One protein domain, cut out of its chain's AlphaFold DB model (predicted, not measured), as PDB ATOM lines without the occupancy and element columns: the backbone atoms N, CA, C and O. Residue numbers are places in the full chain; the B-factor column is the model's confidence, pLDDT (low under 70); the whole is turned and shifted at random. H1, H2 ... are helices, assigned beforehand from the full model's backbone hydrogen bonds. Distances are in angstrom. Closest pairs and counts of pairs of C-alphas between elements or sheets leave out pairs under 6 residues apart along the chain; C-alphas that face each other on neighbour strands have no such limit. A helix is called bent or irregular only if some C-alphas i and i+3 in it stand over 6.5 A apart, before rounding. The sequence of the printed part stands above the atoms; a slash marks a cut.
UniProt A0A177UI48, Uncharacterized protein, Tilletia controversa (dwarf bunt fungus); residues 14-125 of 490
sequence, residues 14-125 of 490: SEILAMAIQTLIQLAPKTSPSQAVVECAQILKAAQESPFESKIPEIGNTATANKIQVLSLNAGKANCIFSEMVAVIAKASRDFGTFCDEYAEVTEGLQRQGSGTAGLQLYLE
ATOM      1  N   SER A  14       5.970  44.708 -36.815       55.06
ATOM      2  CA  SER A  14       5.399  43.388 -36.537       55.06
ATOM      3  C   SER A  14       4.046  43.188 -37.223       55.06
ATOM      4  O   SER A  14       3.800  42.102 -37.745       55.06
ATOM      5  N   GLU A  15       3.215  44.228 -37.331       70.25
ATOM      6  CA  GLU A  15       1.977  44.195 -38.122       70.25
ATOM      7  C   GLU A  15       2.270  44.066 -39.625       70.25
ATOM      8  O   GLU A  15       1.632  43.272 -40.315       70.25
ATOM      9  N   ILE A  16       3.283  44.777 -40.136       68.38
ATOM     10  CA  ILE A  16       3.745  44.657 -41.529       68.38
ATOM     11  C   ILE A  16       4.277  43.241 -41.802       68.38
ATOM     12  O   ILE A  16       3.902  42.625 -42.803       68.38
ATOM     13  N   LEU A  17       5.090  42.683 -40.897       63.78
ATOM     14  CA  LEU A  17       5.570  41.301 -40.995       63.78
ATOM     15  C   LEU A  17       4.414  40.285 -40.932       63.78
ATOM     16  O   LEU A  17       4.382  39.343 -41.724       63.78
ATOM     17  N   ALA A  18       3.432  40.492 -40.050       67.25
ATOM     18  CA  ALA A  18       2.246  39.645 -39.956       67.25
ATOM     19  C   ALA A  18       1.403  39.692 -41.243       67.25
ATOM     20  O   ALA A  18       0.980  38.644 -41.729       67.25
ATOM     21  N   MET A  19       1.217  40.871 -41.851       75.06
ATOM     22  CA  MET A  19       0.550  41.008 -43.152       75.06
ATOM     23  C   MET A  19       1.321  40.310 -44.282       75.06
ATOM     24  O   MET A  19       0.702  39.652 -45.121       75.06
ATOM     25  N   ALA A  20       2.656  40.383 -44.292       71.88
ATOM     26  CA  ALA A  20       3.486  39.669 -45.263       71.88
ATOM     27  C   ALA A  20       3.353  38.139 -45.118       71.88
ATOM     28  O   ALA A  20       3.105  37.444 -46.106       71.88
ATOM     29  N   ILE A  21       3.415  37.616 -43.888       72.44
ATOM     30  CA  ILE A  21       3.219  36.186 -43.586       72.44
ATOM     31  C   ILE A  21       1.797  35.730 -43.956       72.44
ATOM     32  O   ILE A  21       1.626  34.704 -44.614       72.44
ATOM     33  N   GLN A  22       0.771  36.514 -43.616       78.31
ATOM     34  CA  GLN A  22      -0.621  36.218 -43.969       78.31
ATOM     35  C   GLN A  22      -0.843  36.217 -45.493       78.31
ATOM     36  O   GLN A  22      -1.661  35.450 -46.006       78.31
ATOM     37  N   THR A  23      -0.096  37.047 -46.230       73.75
ATOM     38  CA  THR A  23      -0.122  37.091 -47.700       73.75
ATOM     39  C   THR A  23       0.564  35.865 -48.308       73.75
ATOM     40  O   THR A  23      -0.023  35.218 -49.175       73.75
ATOM     41  N   LEU A  24       1.739  35.469 -47.796       66.12
ATOM     42  CA  LEU A  24       2.422  34.216 -48.159       66.12
ATOM     43  C   LEU A  24       1.502  32.996 -47.985       66.12
ATOM     44  O   LEU A  24       1.348  32.199 -48.911       66.12
ATOM     45  N   ILE A  25       0.819  32.891 -46.838       74.38
ATOM     46  CA  ILE A  25      -0.144  31.814 -46.544       74.38
ATOM     47  C   ILE A  25      -1.303  31.790 -47.563       74.38
ATOM     48  O   ILE A  25      -1.763  30.717 -47.949       74.38
ATOM     49  N   GLN A  26      -1.760  32.950 -48.050       78.75
ATOM     50  CA  GLN A  26      -2.828  33.043 -49.057       78.75
ATOM     51  C   GLN A  26      -2.376  32.829 -50.514       78.75
ATOM     52  O   GLN A  26      -3.237  32.619 -51.382       78.75
ATOM     53  N   LEU A  27      -1.070  32.890 -50.796       71.00
ATOM     54  CA  LEU A  27      -0.473  32.619 -52.112       71.00
ATOM     55  C   LEU A  27      -0.035  31.155 -52.266       71.00
ATOM     56  O   LEU A  27      -0.205  30.582 -53.346       71.00
ATOM     57  N   ALA A  28       0.429  30.529 -51.181       70.75
ATOM     58  CA  ALA A  28       0.879  29.137 -51.135       70.75
ATOM     59  C   ALA A  28      -0.086  28.092 -51.757       70.75
ATOM     60  O   ALA A  28       0.402  27.210 -52.457       70.75
ATOM     61  N   PRO A  29      -1.429  28.152 -51.593       77.31
ATOM     62  CA  PRO A  29      -2.332  27.183 -52.228       77.31
ATOM     63  C   PRO A  29      -2.672  27.490 -53.701       77.31
ATOM     64  O   PRO A  29      -3.421  26.733 -54.318       77.31
ATOM     65  N   LYS A  30      -2.188  28.607 -54.267       78.88
ATOM     66  CA  LYS A  30      -2.534  29.082 -55.627       78.88
ATOM     67  C   LYS A  30      -1.382  28.978 -56.631       78.88
ATOM     68  O   LYS A  30      -1.615  29.064 -57.833       78.88
ATOM     69  N   THR A  31      -0.157  28.823 -56.144       75.69
ATOM     70  CA  THR A  31       1.096  28.866 -56.911       75.69
ATOM     71  C   THR A  31       2.023  27.738 -56.439       75.69
ATOM     72  O   THR A  31       1.771  27.135 -55.397       75.69
ATOM     73  N   SER A  32       3.082  27.394 -57.183       79.75
ATOM     74  CA  SER A  32       4.111  26.503 -56.621       79.75
ATOM     75  C   SER A  32       4.881  27.240 -55.513       79.75
ATOM     76  O   SER A  32       5.040  28.456 -55.618       79.75
ATOM     77  N   PRO A  33       5.425  26.556 -54.488       66.81
ATOM     78  CA  PRO A  33       6.165  27.226 -53.409       66.81
ATOM     79  C   PRO A  33       7.304  28.128 -53.915       66.81
ATOM     80  O   PRO A  33       7.484  29.239 -53.427       66.81
ATOM     81  N   SER A  34       8.004  27.695 -54.968       60.53
ATOM     82  CA  SER A  34       9.019  28.482 -55.678       60.53
ATOM     83  C   SER A  34       8.471  29.766 -56.317       60.53
ATOM     84  O   SER A  34       9.100  30.817 -56.226       60.53
ATOM     85  N   GLN A  35       7.289  29.702 -56.933       71.56
ATOM     86  CA  GLN A  35       6.614  30.844 -57.551       71.56
ATOM     87  C   GLN A  35       6.121  31.829 -56.476       71.56
ATOM     88  O   GLN A  35       6.351  33.027 -56.610       71.56
ATOM     89  N   ALA A  36       5.541  31.330 -55.376       71.06
ATOM     90  CA  ALA A  36       5.107  32.147 -54.238       71.06
ATOM     91  C   ALA A  36       6.264  32.956 -53.625       71.06
ATOM     92  O   ALA A  36       6.117  34.147 -53.353       71.06
ATOM     93  N   VAL A  37       7.432  32.325 -53.441       69.12
ATOM     94  CA  VAL A  37       8.640  32.992 -52.925       69.12
ATOM     95  C   VAL A  37       9.127  34.085 -53.881       69.12
ATOM     96  O   VAL A  37       9.461  35.176 -53.425       69.12
ATOM     97  N   VAL A  38       9.121  33.841 -55.198       72.38
ATOM     98  CA  VAL A  38       9.514  34.849 -56.202       72.38
ATOM     99  C   VAL A  38       8.529  36.023 -56.250       72.38
ATOM    100  O   VAL A  38       8.961  37.174 -56.276       72.38
ATOM    101  N   GLU A  39       7.221  35.766 -56.216       72.75
ATOM    102  CA  GLU A  39       6.191  36.815 -56.215       72.75
ATOM    103  C   GLU A  39       6.258  37.670 -54.939       72.75
ATOM    104  O   GLU A  39       6.253  38.900 -55.016       72.75
ATOM    105  N   CYS A  40       6.436  37.057 -53.763       68.50
ATOM    106  CA  CYS A  40       6.648  37.809 -52.524       68.50
ATOM    107  C   CYS A  40       7.980  38.572 -52.500       68.50
ATOM    108  O   CYS A  40       8.005  39.694 -52.001       68.50
ATOM    109  N   ALA A  41       9.062  38.040 -53.078       69.19
ATOM    110  CA  ALA A  41      10.321  38.775 -53.212       69.19
ATOM    111  C   ALA A  41      10.177  40.018 -54.116       69.19
ATOM    112  O   ALA A  41      10.767  41.056 -53.824       69.19
ATOM    113  N   GLN A  42       9.354  39.953 -55.172       71.44
ATOM    114  CA  GLN A  42       9.040  41.116 -56.013       71.44
ATOM    115  C   GLN A  42       8.200  42.164 -55.268       71.44
ATOM    116  O   GLN A  42       8.511  43.352 -55.345       71.44
ATOM    117  N   ILE A  43       7.180  41.740 -54.511       69.19
ATOM    118  CA  ILE A  43       6.352  42.641 -53.689       69.19
ATOM    119  C   ILE A  43       7.202  43.328 -52.610       69.19
ATOM    120  O   ILE A  43       7.108  44.543 -52.439       69.19
ATOM    121  N   LEU A  44       8.067  42.575 -51.920       66.38
ATOM    122  CA  LEU A  44       8.994  43.129 -50.934       66.38
ATOM    123  C   LEU A  44       9.967  44.117 -51.584       66.38
ATOM    124  O   LEU A  44      10.097  45.226 -51.082       66.38
ATOM    125  N   LYS A  45      10.572  43.782 -52.734       69.75
ATOM    126  CA  LYS A  45      11.457  44.709 -53.460       69.75
ATOM    127  C   LYS A  45      10.746  46.010 -53.853       69.75
ATOM    128  O   LYS A  45      11.314  47.081 -53.676       69.75
ATOM    129  N   ALA A  46       9.501  45.944 -54.329       65.88
ATOM    130  CA  ALA A  46       8.718  47.140 -54.654       65.88
ATOM    131  C   ALA A  46       8.405  48.007 -53.416       65.88
ATOM    132  O   ALA A  46       8.293  49.223 -53.531       65.88
ATOM    133  N   ALA A  47       8.307  47.405 -52.225       63.28
ATOM    134  CA  ALA A  47       8.172  48.129 -50.960       63.28
ATOM    135  C   ALA A  47       9.500  48.721 -50.435       63.28
ATOM    136  O   ALA A  47       9.473  49.535 -49.511       63.28
ATOM    137  N   GLN A  48      10.655  48.340 -51.002       64.12
ATOM    138  CA  GLN A  48      11.963  48.846 -50.569       64.12
ATOM    139  C   GLN A  48      12.316  50.227 -51.145       64.12
ATOM    140  O   GLN A  48      13.128  50.942 -50.553       64.12
ATOM    141  N   GLU A  49      11.707  50.629 -52.262       73.50
ATOM    142  CA  GLU A  49      11.903  51.950 -52.870       73.50
ATOM    143  C   GLU A  49      11.164  53.027 -52.053       73.50
ATOM    144  O   GLU A  49       9.942  53.144 -52.117       73.50
ATOM    145  N   SER A  50      11.896  53.811 -51.247       64.31
ATOM    146  CA  SER A  50      11.302  54.818 -50.349       64.31
ATOM    147  C   SER A  50      10.589  55.928 -51.143       64.31
ATOM    148  O   SER A  50      11.255  56.744 -51.787       64.31
ATOM    149  N   PRO A  51       9.248  56.058 -51.061       70.50
ATOM    150  CA  PRO A  51       8.494  57.042 -51.844       70.50
ATOM    151  C   PRO A  51       8.617  58.475 -51.293       70.50
ATOM    152  O   PRO A  51       7.921  59.383 -51.755       70.50
ATOM    153  N   PHE A  52       9.453  58.680 -50.270       73.06
ATOM    154  CA  PHE A  52       9.559  59.927 -49.519       73.06
ATOM    155  C   PHE A  52      10.783  60.770 -49.888       73.06
ATOM    156  O   PHE A  52      10.705  61.994 -49.781       73.06
ATOM    157  N   GLU A  53      11.891  60.173 -50.336       73.94
ATOM    158  CA  GLU A  53      13.154  60.913 -50.517       73.94
ATOM    159  C   GLU A  53      13.052  62.015 -51.576       73.94
ATOM    160  O   GLU A  53      13.522  63.130 -51.357       73.94
ATOM    161  N   SER A  54      12.320  61.757 -52.662       80.12
ATOM    162  CA  SER A  54      12.029  62.744 -53.708       80.12
ATOM    163  C   SER A  54      11.115  63.893 -53.260       80.12
ATOM    164  O   SER A  54      11.012  64.886 -53.976       80.12
ATOM    165  N   LYS A  55      10.454  63.785 -52.097       80.25
ATOM    166  CA  LYS A  55       9.463  64.761 -51.606       80.25
ATOM    167  C   LYS A  55       9.866  65.512 -50.343       80.25
ATOM    168  O   LYS A  55       9.289  66.559 -50.072       80.25
ATOM    169  N   ILE A  56      10.858  65.035 -49.587       77.25
ATOM    170  CA  ILE A  56      11.380  65.739 -48.399       77.25
ATOM    171  C   ILE A  56      11.733  67.222 -48.684       77.25
ATOM    172  O   ILE A  56      11.360  68.057 -47.856       77.25
ATOM    173  N   PRO A  57      12.359  67.600 -49.825       79.25
ATOM    174  CA  PRO A  57      12.714  68.997 -50.104       79.25
ATOM    175  C   PRO A  57      11.528  69.966 -50.251       79.25
ATOM    176  O   PRO A  57      11.692  71.162 -50.030       79.25
ATOM    177  N   GLU A  58      10.333  69.479 -50.604       82.88
ATOM    178  CA  GLU A  58       9.143  70.323 -50.814       82.88
ATOM    179  C   GLU A  58       8.458  70.729 -49.490       82.88
ATOM    180  O   GLU A  58       7.550  71.564 -49.463       82.88
ATOM    181  N   ILE A  59       8.873  70.142 -48.362       85.50
ATOM    182  CA  ILE A  59       8.170  70.241 -47.080       85.50
ATOM    183  C   ILE A  59       8.707  71.422 -46.267       85.50
ATOM    184  O   ILE A  59       9.510  71.266 -45.349       85.50
ATOM    185  N   GLY A  60       8.181  72.618 -46.546       88.81
ATOM    186  CA  GLY A  60       8.539  73.870 -45.858       88.81
ATOM    187  C   GLY A  60       8.276  73.926 -44.338       88.81
ATOM    188  O   GLY A  60       8.540  74.950 -43.713       88.81
ATOM    189  N   ASN A  61       7.771  72.853 -43.720       95.06
ATOM    190  CA  ASN A  61       7.696  72.700 -42.267       95.06
ATOM    191  C   ASN A  61       8.789  71.731 -41.788       95.06
ATOM    192  O   ASN A  61       8.649  70.511 -41.909       95.06
ATOM    193  N   THR A  62       9.843  72.276 -41.181       92.94
ATOM    194  CA  THR A  62      11.006  71.526 -40.674       92.94
ATOM    195  C   THR A  62      10.641  70.446 -39.650       92.94
ATOM    196  O   THR A  62      11.215  69.361 -39.674       92.94
ATOM    197  N   ALA A  63       9.641  70.673 -38.793       92.69
ATOM    198  CA  ALA A  63       9.188  69.667 -37.830       92.69
ATOM    199  C   ALA A  63       8.459  68.484 -38.500       92.69
ATOM    200  O   ALA A  63       8.464  67.373 -37.964       92.69
ATOM    201  N   THR A  64       7.856  68.699 -39.673       89.88
ATOM    202  CA  THR A  64       7.290  67.631 -40.511       89.88
ATOM    203  C   THR A  64       8.387  66.924 -41.308       89.88
ATOM    204  O   THR A  64       8.420  65.693 -41.319       89.88
ATOM    205  N   ALA A  65       9.321  67.674 -41.903       90.25
ATOM    206  CA  ALA A  65      10.458  67.123 -42.642       90.25
ATOM    207  C   ALA A  65      11.307  66.180 -41.769       90.25
ATOM    208  O   ALA A  65      11.527  65.032 -42.148       90.25
ATOM    209  N   ASN A  66      11.666  66.596 -40.546       90.88
ATOM    210  CA  ASN A  66      12.433  65.772 -39.603       90.88
ATOM    211  C   ASN A  66      11.713  64.454 -39.250       90.88
ATOM    212  O   ASN A  66      12.348  63.407 -39.137       90.88
ATOM    213  N   LYS A  67      10.378  64.469 -39.105       93.25
ATOM    214  CA  LYS A  67       9.593  63.245 -38.853       93.25
ATOM    215  C   LYS A  67       9.607  62.297 -40.051       93.25
ATOM    216  O   LYS A  67       9.718  61.090 -39.863       93.25
ATOM    217  N   ILE A  68       9.524  62.832 -41.269       91.31
ATOM    218  CA  ILE A  68       9.569  62.036 -42.503       91.31
ATOM    219  C   ILE A  68      10.981  61.487 -42.751       91.31
ATOM    220  O   ILE A  68      11.114  60.341 -43.168       91.31
ATOM    221  N   GLN A  69      12.033  62.228 -42.394       89.12
ATOM    222  CA  GLN A  69      13.411  61.737 -42.424       89.12
ATOM    223  C   GLN A  69      13.617  60.549 -41.465       89.12
ATOM    224  O   GLN A  69      14.188  59.534 -41.859       89.12
ATOM    225  N   VAL A  70      13.088  60.622 -40.234       92.06
ATOM    226  CA  VAL A  70      13.107  59.493 -39.280       92.06
ATOM    227  C   VAL A  70      12.295  58.298 -39.798       92.06
ATOM    228  O   VAL A  70      12.724  57.156 -39.632       92.06
ATOM    229  N   LEU A  71      11.159  58.532 -40.464       91.44
ATOM    230  CA  LEU A  71      10.385  57.468 -41.112       91.44
ATOM    231  C   LEU A  71      11.154  56.815 -42.275       91.44
ATOM    232  O   LEU A  71      11.192  55.589 -42.324       91.44
ATOM    233  N   SER A  72      11.821  57.585 -43.146       89.12
ATOM    234  CA  SER A  72      12.649  57.033 -44.238       89.12
ATOM    235  C   SER A  72      13.826  56.216 -43.689       89.12
ATOM    236  O   SER A  72      14.066  55.097 -44.136       89.12
ATOM    237  N   LEU A  73      14.500  56.704 -42.637       90.12
ATOM    238  CA  LEU A  73      15.587  55.975 -41.970       90.12
ATOM    239  C   LEU A  73      15.111  54.647 -41.349       90.12
ATOM    240  O   LEU A  73      15.810  53.636 -41.426       90.12
ATOM    241  N   ASN A  74      13.926  54.634 -40.736       91.75
ATOM    242  CA  ASN A  74      13.345  53.417 -40.169       91.75
ATOM    243  C   ASN A  74      12.844  52.452 -41.255       91.75
ATOM    244  O   ASN A  74      13.016  51.243 -41.100       91.75
ATOM    245  N   ALA A  75      12.308  52.962 -42.368       86.06
ATOM    246  CA  ALA A  75      11.980  52.158 -43.543       86.06
ATOM    247  C   ALA A  75      13.242  51.498 -44.124       86.06
ATOM    248  O   ALA A  75      13.258  50.286 -44.292       86.06
ATOM    249  N   GLY A  76      14.340  52.242 -44.302       89.44
ATOM    250  CA  GLY A  76      15.629  51.692 -44.745       89.44
ATOM    251  C   GLY A  76      16.153  50.559 -43.849       89.44
ATOM    252  O   GLY A  76      16.618  49.534 -44.348       89.44
ATOM    253  N   LYS A  77      16.002  50.682 -42.522       89.44
ATOM    254  CA  LYS A  77      16.343  49.608 -41.568       89.44
ATOM    255  C   LYS A  77      15.445  48.377 -41.717       89.44
ATOM    256  O   LYS A  77      15.961  47.263 -41.749       89.44
ATOM    257  N   ALA A  78      14.129  48.561 -41.836       85.31
ATOM    258  CA  ALA A  78      13.198  47.457 -42.073       85.31
ATOM    259  C   ALA A  78      13.488  46.754 -43.411       85.31
ATOM    260  O   ALA A  78      13.540  45.529 -43.472       85.31
ATOM    261  N   ASN A  79      13.765  47.530 -44.460       85.88
ATOM    262  CA  ASN A  79      14.113  47.051 -45.795       85.88
ATOM    263  C   ASN A  79      15.379  46.184 -45.785       85.88
ATOM    264  O   ASN A  79      15.395  45.144 -46.441       85.88
ATOM    265  N   CYS A  80      16.394  46.560 -45.001       89.88
ATOM    266  CA  CYS A  80      17.603  45.759 -44.794       89.88
ATOM    267  C   CYS A  80      17.284  44.385 -44.168       89.88
ATOM    268  O   CYS A  80      17.674  43.354 -44.712       89.88
ATOM    269  N   ILE A  81      16.484  44.360 -43.093       91.56
ATOM    270  CA  ILE A  81      16.053  43.116 -42.426       91.56
ATOM    271  C   ILE A  81      15.218  42.238 -43.377       91.56
ATOM    272  O   ILE A  81      15.406  41.023 -43.426       91.56
ATOM    273  N   PHE A  82      14.332  42.830 -44.185       88.25
ATOM    274  CA  PHE A  82      13.582  42.084 -45.201       88.25
ATOM    275  C   PHE A  82      14.490  41.503 -46.297       88.25
ATOM    276  O   PHE A  82      14.265  40.364 -46.706       88.25
ATOM    277  N   SER A  83      15.535  42.216 -46.737       88.44
ATOM    278  CA  SER A  83      16.541  41.665 -47.661       88.44
ATOM    279  C   SER A  83      17.279  40.465 -47.064       88.44
ATOM    280  O   SER A  83      17.458  39.462 -47.754       88.44
ATOM    281  N   GLU A  84      17.665  40.529 -45.787       92.50
ATOM    282  CA  GLU A  84      18.313  39.415 -45.084       92.50
ATOM    283  C   GLU A  84      17.382  38.192 -44.992       92.50
ATOM    284  O   GLU A  84      17.770  37.086 -45.373       92.50
ATOM    285  N   MET A  85      16.117  38.389 -44.600       91.25
ATOM    286  CA  MET A  85      15.112  37.317 -44.579       91.25
ATOM    287  C   MET A  85      14.898  36.687 -45.965       91.25
ATOM    288  O   MET A  85      14.856  35.461 -46.082       91.25
ATOM    289  N   VAL A  86      14.806  37.497 -47.025       90.38
ATOM    290  CA  VAL A  86      14.676  37.003 -48.407       90.38
ATOM    291  C   VAL A  86      15.924  36.225 -48.836       90.38
ATOM    292  O   VAL A  86      15.786  35.171 -49.455       90.38
ATOM    293  N   ALA A  87      17.130  36.668 -48.467       90.44
ATOM    294  CA  ALA A  87      18.372  35.953 -48.756       90.44
ATOM    295  C   ALA A  87      18.446  34.589 -48.042       90.44
ATOM    296  O   ALA A  87      18.819  33.590 -48.663       90.44
ATOM    297  N   VAL A  88      18.024  34.515 -46.773       92.69
ATOM    298  CA  VAL A  88      17.940  33.258 -46.005       92.69
ATOM    299  C   VAL A  88      16.925  32.296 -46.632       92.69
ATOM    300  O   VAL A  88      17.251  31.131 -46.865       92.69
ATOM    301  N   ILE A  89      15.728  32.775 -46.992       91.62
ATOM    302  CA  ILE A  89      14.695  31.966 -47.667       91.62
ATOM    303  C   ILE A  89      15.188  31.484 -49.045       91.62
ATOM    304  O   ILE A  89      15.011  30.315 -49.391       91.62
ATOM    305  N   ALA A  90      15.870  32.338 -49.814       89.94
ATOM    306  CA  ALA A  90      16.451  31.984 -51.111       89.94
ATOM    307  C   ALA A  90      17.663  31.036 -51.007       89.94
ATOM    308  O   ALA A  90      17.983  30.335 -51.971       89.94
ATOM    309  N   LYS A  91      18.353  30.976 -49.859       94.56
ATOM    310  CA  LYS A  91      19.322  29.908 -49.574       94.56
ATOM    311  C   LYS A  91      18.594  28.600 -49.258       94.56
ATOM    312  O   LYS A  91      18.813  27.623 -49.967       94.56
ATOM    313  N   ALA A  92      17.672  28.604 -48.295       91.12
ATOM    314  CA  ALA A  92      16.926  27.409 -47.892       91.12
ATOM    315  C   ALA A  92      16.165  26.760 -49.066       91.12
ATOM    316  O   ALA A  92      16.154  25.541 -49.202       91.12
ATOM    317  N   SER A  93      15.595  27.565 -49.973       91.56
ATOM    318  CA  SER A  93      14.933  27.067 -51.187       91.56
ATOM    319  C   SER A  93      15.891  26.453 -52.218       91.56
ATOM    320  O   SER A  93      15.428  25.682 -53.058       91.56
ATOM    321  N   ARG A  94      17.189  26.789 -52.197       93.00
ATOM    322  CA  ARG A  94      18.214  26.129 -53.025       93.00
ATOM    323  C   ARG A  94      18.699  24.846 -52.365       93.00
ATOM    324  O   ARG A  94      18.712  23.820 -53.030       93.00
ATOM    325  N   ASP A  95      18.992  24.897 -51.065       92.88
ATOM    326  CA  ASP A  95      19.392  23.727 -50.272       92.88
ATOM    327  C   ASP A  95      18.330  22.604 -50.372       92.88
ATOM    328  O   ASP A  95      18.658  21.440 -50.589       92.88
ATOM    329  N   PHE A  96      17.039  22.963 -50.301       91.62
ATOM    330  CA  PHE A  96      15.921  22.033 -50.499       91.62
ATOM    331  C   PHE A  96      15.814  21.503 -51.939       91.62
ATOM    332  O   PHE A  96      15.432  20.353 -52.138       91.62
ATOM    333  N   GLY A  97      16.171  22.312 -52.942       93.88
ATOM    334  CA  GLY A  97      16.243  21.873 -54.339       93.88
ATOM    335  C   GLY A  97      17.289  20.776 -54.530       93.88
ATOM    336  O   GLY A  97      16.955  19.704 -55.023       93.88
ATOM    337  N   THR A  98      18.511  21.001 -54.033       95.88
ATOM    338  CA  THR A  98      19.591  20.001 -54.040       95.88
ATOM    339  C   THR A  98      19.168  18.704 -53.347       95.88
ATOM    340  O   THR A  98      19.351  17.633 -53.914       95.88
ATOM    341  N   PHE A  99      18.514  18.785 -52.182       94.69
ATOM    342  CA  PHE A  99      17.970  17.606 -51.500       94.69
ATOM    343  C   PHE A  99      16.942  16.833 -52.351       94.69
ATOM    344  O   PHE A  99      16.948  15.602 -52.358       94.69
ATOM    345  N   CYS A 100      16.059  17.523 -53.083       92.75
ATOM    346  CA  CYS A 100      15.112  16.864 -53.985       92.75
ATOM    347  C   CYS A 100      15.800  16.175 -55.173       92.75
ATOM    348  O   CYS A 100      15.374  15.083 -55.552       92.75
ATOM    349  N   ASP A 101      16.850  16.778 -55.735       94.94
ATOM    350  CA  ASP A 101      17.619  16.200 -56.842       94.94
ATOM    351  C   ASP A 101      18.433  14.971 -56.380       94.94
ATOM    352  O   ASP A 101      18.376  13.918 -57.018       94.94
ATOM    353  N   GLU A 102      19.096  15.044 -55.219       95.62
ATOM    354  CA  GLU A 102      19.785  13.905 -54.585       95.62
ATOM    355  C   GLU A 102      18.815  12.748 -54.276       95.62
ATOM    356  O   GLU A 102      19.101  11.583 -54.561       95.62
ATOM    357  N   TYR A 103      17.627  13.053 -53.740       90.62
ATOM    358  CA  TYR A 103      16.591  12.051 -53.474       90.62
ATOM    359  C   TYR A 103      16.063  11.395 -54.764       90.62
ATOM    360  O   TYR A 103      15.790  10.188 -54.786       90.62
ATOM    361  N   ALA A 104      15.949  12.156 -55.858       92.81
ATOM    362  CA  ALA A 104      15.589  11.619 -57.168       92.81
ATOM    363  C   ALA A 104      16.667  10.655 -57.703       92.81
ATOM    364  O   ALA A 104      16.333   9.553 -58.139       92.81
ATOM    365  N   GLU A 105      17.955  11.001 -57.594       95.31
ATOM    366  CA  GLU A 105      19.047  10.104 -58.002       95.31
ATOM    367  C   GLU A 105      19.077   8.812 -57.165       95.31
ATOM    368  O   GLU A 105      19.172   7.713 -57.722       95.31
ATOM    369  N   VAL A 106      18.920   8.910 -55.839       93.12
ATOM    370  CA  VAL A 106      18.880   7.740 -54.941       93.12
ATOM    371  C   VAL A 106      17.686   6.830 -55.251       93.12
ATOM    372  O   VAL A 106      17.836   5.603 -55.289       93.12
ATOM    373  N   THR A 107      16.502   7.394 -55.512       88.94
ATOM    374  CA  THR A 107      15.309   6.597 -55.851       88.94
ATOM    375  C   THR A 107      15.404   5.957 -57.240       88.94
ATOM    376  O   THR A 107      15.052   4.781 -57.375       88.94
ATOM    377  N   GLU A 108      15.980   6.634 -58.240       93.31
ATOM    378  CA  GLU A 108      16.331   5.998 -59.518       93.31
ATOM    379  C   GLU A 108      17.369   4.878 -59.338       93.31
ATOM    380  O   GLU A 108      17.222   3.804 -59.927       93.31
ATOM    381  N   GLY A 109      18.391   5.073 -58.502       93.62
ATOM    382  CA  GLY A 109      19.389   4.050 -58.177       93.62
ATOM    383  C   GLY A 109      18.764   2.783 -57.583       93.62
ATOM    384  O   GLY A 109      19.015   1.676 -58.068       93.62
ATOM    385  N   LEU A 110      17.883   2.942 -56.592       90.06
ATOM    386  CA  LEU A 110      17.122   1.847 -55.978       90.06
ATOM    387  C   LEU A 110      16.190   1.143 -56.977       90.06
ATOM    388  O   LEU A 110      16.062  -0.084 -56.941       90.06
ATOM    389  N   GLN A 111      15.567   1.891 -57.895       90.81
ATOM    390  CA  GLN A 111      14.722   1.321 -58.945       90.81
ATOM    391  C   GLN A 111      15.541   0.506 -59.959       90.81
ATOM    392  O   GLN A 111      15.149  -0.610 -60.300       90.81
ATOM    393  N   ARG A 112      16.702   1.017 -60.397       93.62
ATOM    394  CA  ARG A 112      17.631   0.330 -61.320       93.62
ATOM    395  C   ARG A 112      18.193  -0.973 -60.731       93.62
ATOM    396  O   ARG A 112      18.468  -1.901 -61.484       93.62
ATOM    397  N   GLN A 113      18.321  -1.068 -59.404       93.69
ATOM    398  CA  GLN A 113      18.728  -2.294 -58.699       93.69
ATOM    399  C   GLN A 113      17.592  -3.319 -58.505       93.69
ATOM    400  O   GLN A 113      17.837  -4.409 -57.995       93.69
ATOM    401  N   GLY A 114      16.349  -3.000 -58.887       92.38
ATOM    402  CA  GLY A 114      15.182  -3.866 -58.668       92.38
ATOM    403  C   GLY A 114      14.609  -3.823 -57.243       92.38
ATOM    404  O   GLY A 114      13.585  -4.447 -56.977       92.38
ATOM    405  N   SER A 115      15.201  -3.032 -56.344       80.06
ATOM    406  CA  SER A 115      14.818  -2.894 -54.927       80.06
ATOM    407  C   SER A 115      13.630  -1.944 -54.683       80.06
ATOM    408  O   SER A 115      13.346  -1.586 -53.537       80.06
ATOM    409  N   GLY A 116      12.945  -1.506 -55.747       72.50
ATOM    410  CA  GLY A 116      12.042  -0.346 -55.743       72.50
ATOM    411  C   GLY A 116      10.884  -0.391 -54.739       72.50
ATOM    412  O   GLY A 116      10.500   0.652 -54.219       72.50
ATOM    413  N   THR A 117      10.348  -1.570 -54.409       69.19
ATOM    414  CA  THR A 117       9.299  -1.715 -53.381       69.19
ATOM    415  C   THR A 117       9.834  -1.670 -51.950       69.19
ATOM    416  O   THR A 117       9.142  -1.160 -51.076       69.19
ATOM    417  N   ALA A 118      11.048  -2.167 -51.696       62.62
ATOM    418  CA  ALA A 118      11.616  -2.237 -50.348       62.62
ATOM    419  C   ALA A 118      12.258  -0.907 -49.914       62.62
ATOM    420  O   ALA A 118      12.066  -0.462 -48.784       62.62
ATOM    421  N   GLY A 119      12.977  -0.236 -50.825       63.47
ATOM    422  CA  GLY A 119      13.654   1.032 -50.523       63.47
ATOM    423  C   GLY A 119      12.693   2.161 -50.130       63.47
ATOM    424  O   GLY A 119      12.985   2.932 -49.220       63.47
ATOM    425  N   LEU A 120      11.512   2.220 -50.758       63.22
ATOM    426  CA  LEU A 120      10.481   3.211 -50.428       63.22
ATOM    427  C   LEU A 120       9.760   2.923 -49.098       63.22
ATOM    428  O   LEU A 120       9.297   3.865 -48.460       63.22
ATOM    429  N   GLN A 121       9.684   1.663 -48.649       64.62
ATOM    430  CA  GLN A 121       9.096   1.340 -47.342       64.62
ATOM    431  C   GLN A 121      10.002   1.778 -46.185       64.62
ATOM    432  O   GLN A 121       9.508   2.377 -45.236       64.62
ATOM    433  N   LEU A 122      11.324   1.598 -46.303       62.47
ATOM    434  CA  LEU A 122      12.287   2.078 -45.298       62.47
ATOM    435  C   LEU A 122      12.236   3.604 -45.100       62.47
ATOM    436  O   LEU A 122      12.431   4.088 -43.990       62.47
ATOM    437  N   TYR A 123      11.924   4.367 -46.153       59.00
ATOM    438  CA  TYR A 123      11.750   5.823 -46.061       59.00
ATOM    439  C   TYR A 123      10.407   6.257 -45.448       59.00
ATOM    440  O   TYR A 123      10.283   7.397 -45.013       59.00
ATOM    441  N   LEU A 124       9.413   5.363 -45.402       57.25
ATOM    442  CA  LEU A 124       8.139   5.566 -44.701       57.25
ATOM    443  C   LEU A 124       8.207   5.131 -43.229       57.25
ATOM    444  O   LEU A 124       7.491   5.695 -42.411       57.25
ATOM    445  N   GLU A 125       9.084   4.183 -42.879       53.75
ATOM    446  CA  GLU A 125       9.419   3.865 -41.480       53.75
ATOM    447  C   GLU A 125      10.373   4.892 -40.842       53.75
ATOM    448  O   GLU A 125      10.440   4.988 -39.618       53.75
TER     449      GLU A 125
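What this domain is: This is residues 14 to 125 of the 490 residues of an uncharacterized protein of Tilletia controversa (dwarf bunt fungus) (UniProt A0A177UI48). One very long helix, H3, runs the length of a thin rod; a pair of shorter helices, H2 and H1, is stacked on one side of it, with H2 next to H3, and a small helix, H4, sits at its last end. H2 packs beside the middle of H3 and runs back along it, H1 packs on H2 without reaching H3, and little H4 folds back at the far end of H3. The unnamed stretch of residues 49 to 61 leads from H2 to the beginning of H3, and residues 98 to 105 of H3 stand free between the two places of contact. The printed part has 112 residues with four named helices, in the order H1, H2, H3, H4, and no named strand; the class is all helix. The whole is extended, with a radius of gyration of the C-alphas of 22.9 A and spans of 79 by 22 by 20 A.

How they stand to each other: The printed part opens with H1, residues 14 to 27, and a tight link of 5 residues joins it to H2, residues 33 to 48. The two touch and form a helical hairpin; the closest C-alphas are those of Leu 27 and Ala 36, 6.0 A apart. H1 touches H2 with residues 24 to 27 alone, and H2 touches H1 with residues 36 to 40 alone. Their lines stand at a steep tilt of 36 degrees, only just past shallow, and they run opposite ways. H2 also touches H3, residues 62 to 112, and the closest C-alphas are those of Gln 48 and Asn 79, 5.5 A apart. H3 touches H2 with residues 75 to 93 alone. This second helical hairpin has a shallow tilt of 16 degrees, opposite ways, with the centres 9.5 A apart. H4, residues 116 to 125, follows H3 after a tight link of 3 residues. H3 and H4 touch, with C-alphas of Leu 110 and Gly 116 as the closest, 5.5 A apart, and H3 takes part with residues 107 to 110 alone. They form a third helical hairpin at a steep tilt of 44 degrees, opposite ways. One of these three touching pairs is at a shallow tilt, and the helix packing is mostly crossed, but only just. H1 is apart from H3 and from H4, and H2 is apart from H4. In H1 and H2 every O i to N i+4 pair is within hydrogen-bond range; in H3 45 of 47 are, and in H4 3 of 6.

Where its parts are: H1 begins at C-alpha 14, at (5.399, 43.388, -36.537), and measures 19.8 A from first to last C-alpha. H2, from Pro 33 to Gln 48, measures 22.6 A. H3, from Thr 62 to Arg 112, is the longest helix with 51 residues and measures 74.4 A; it begins at C-alpha 62, at (11.006, 71.526, -40.674), and ends at C-alpha 112, at (17.631, 0.330, -61.320). H4, from Gly 116 to Glu 125, measures 15.1 A and ends at C-alpha 125, at (9.419, 3.865, -41.480). No helix is bent or irregular.

The domain as a whole: The outline is a rod, and the two C-alphas farthest apart, those of Gly 60 and Gly 114, are 79.1 A from each other. The C-alphas of Ser 14 and Glu 125, the first and last printed, are 40.0 A apart. The printed part has no cut. The link from H2 to H3 is long, with 13 residues. The mean pLDDT of the printed part is 80.7, and 26 residues are under 70, among them residues 16 to 18, 43 to 48 and 117 to 125. The mean is 91 for H3 and 63 for H4.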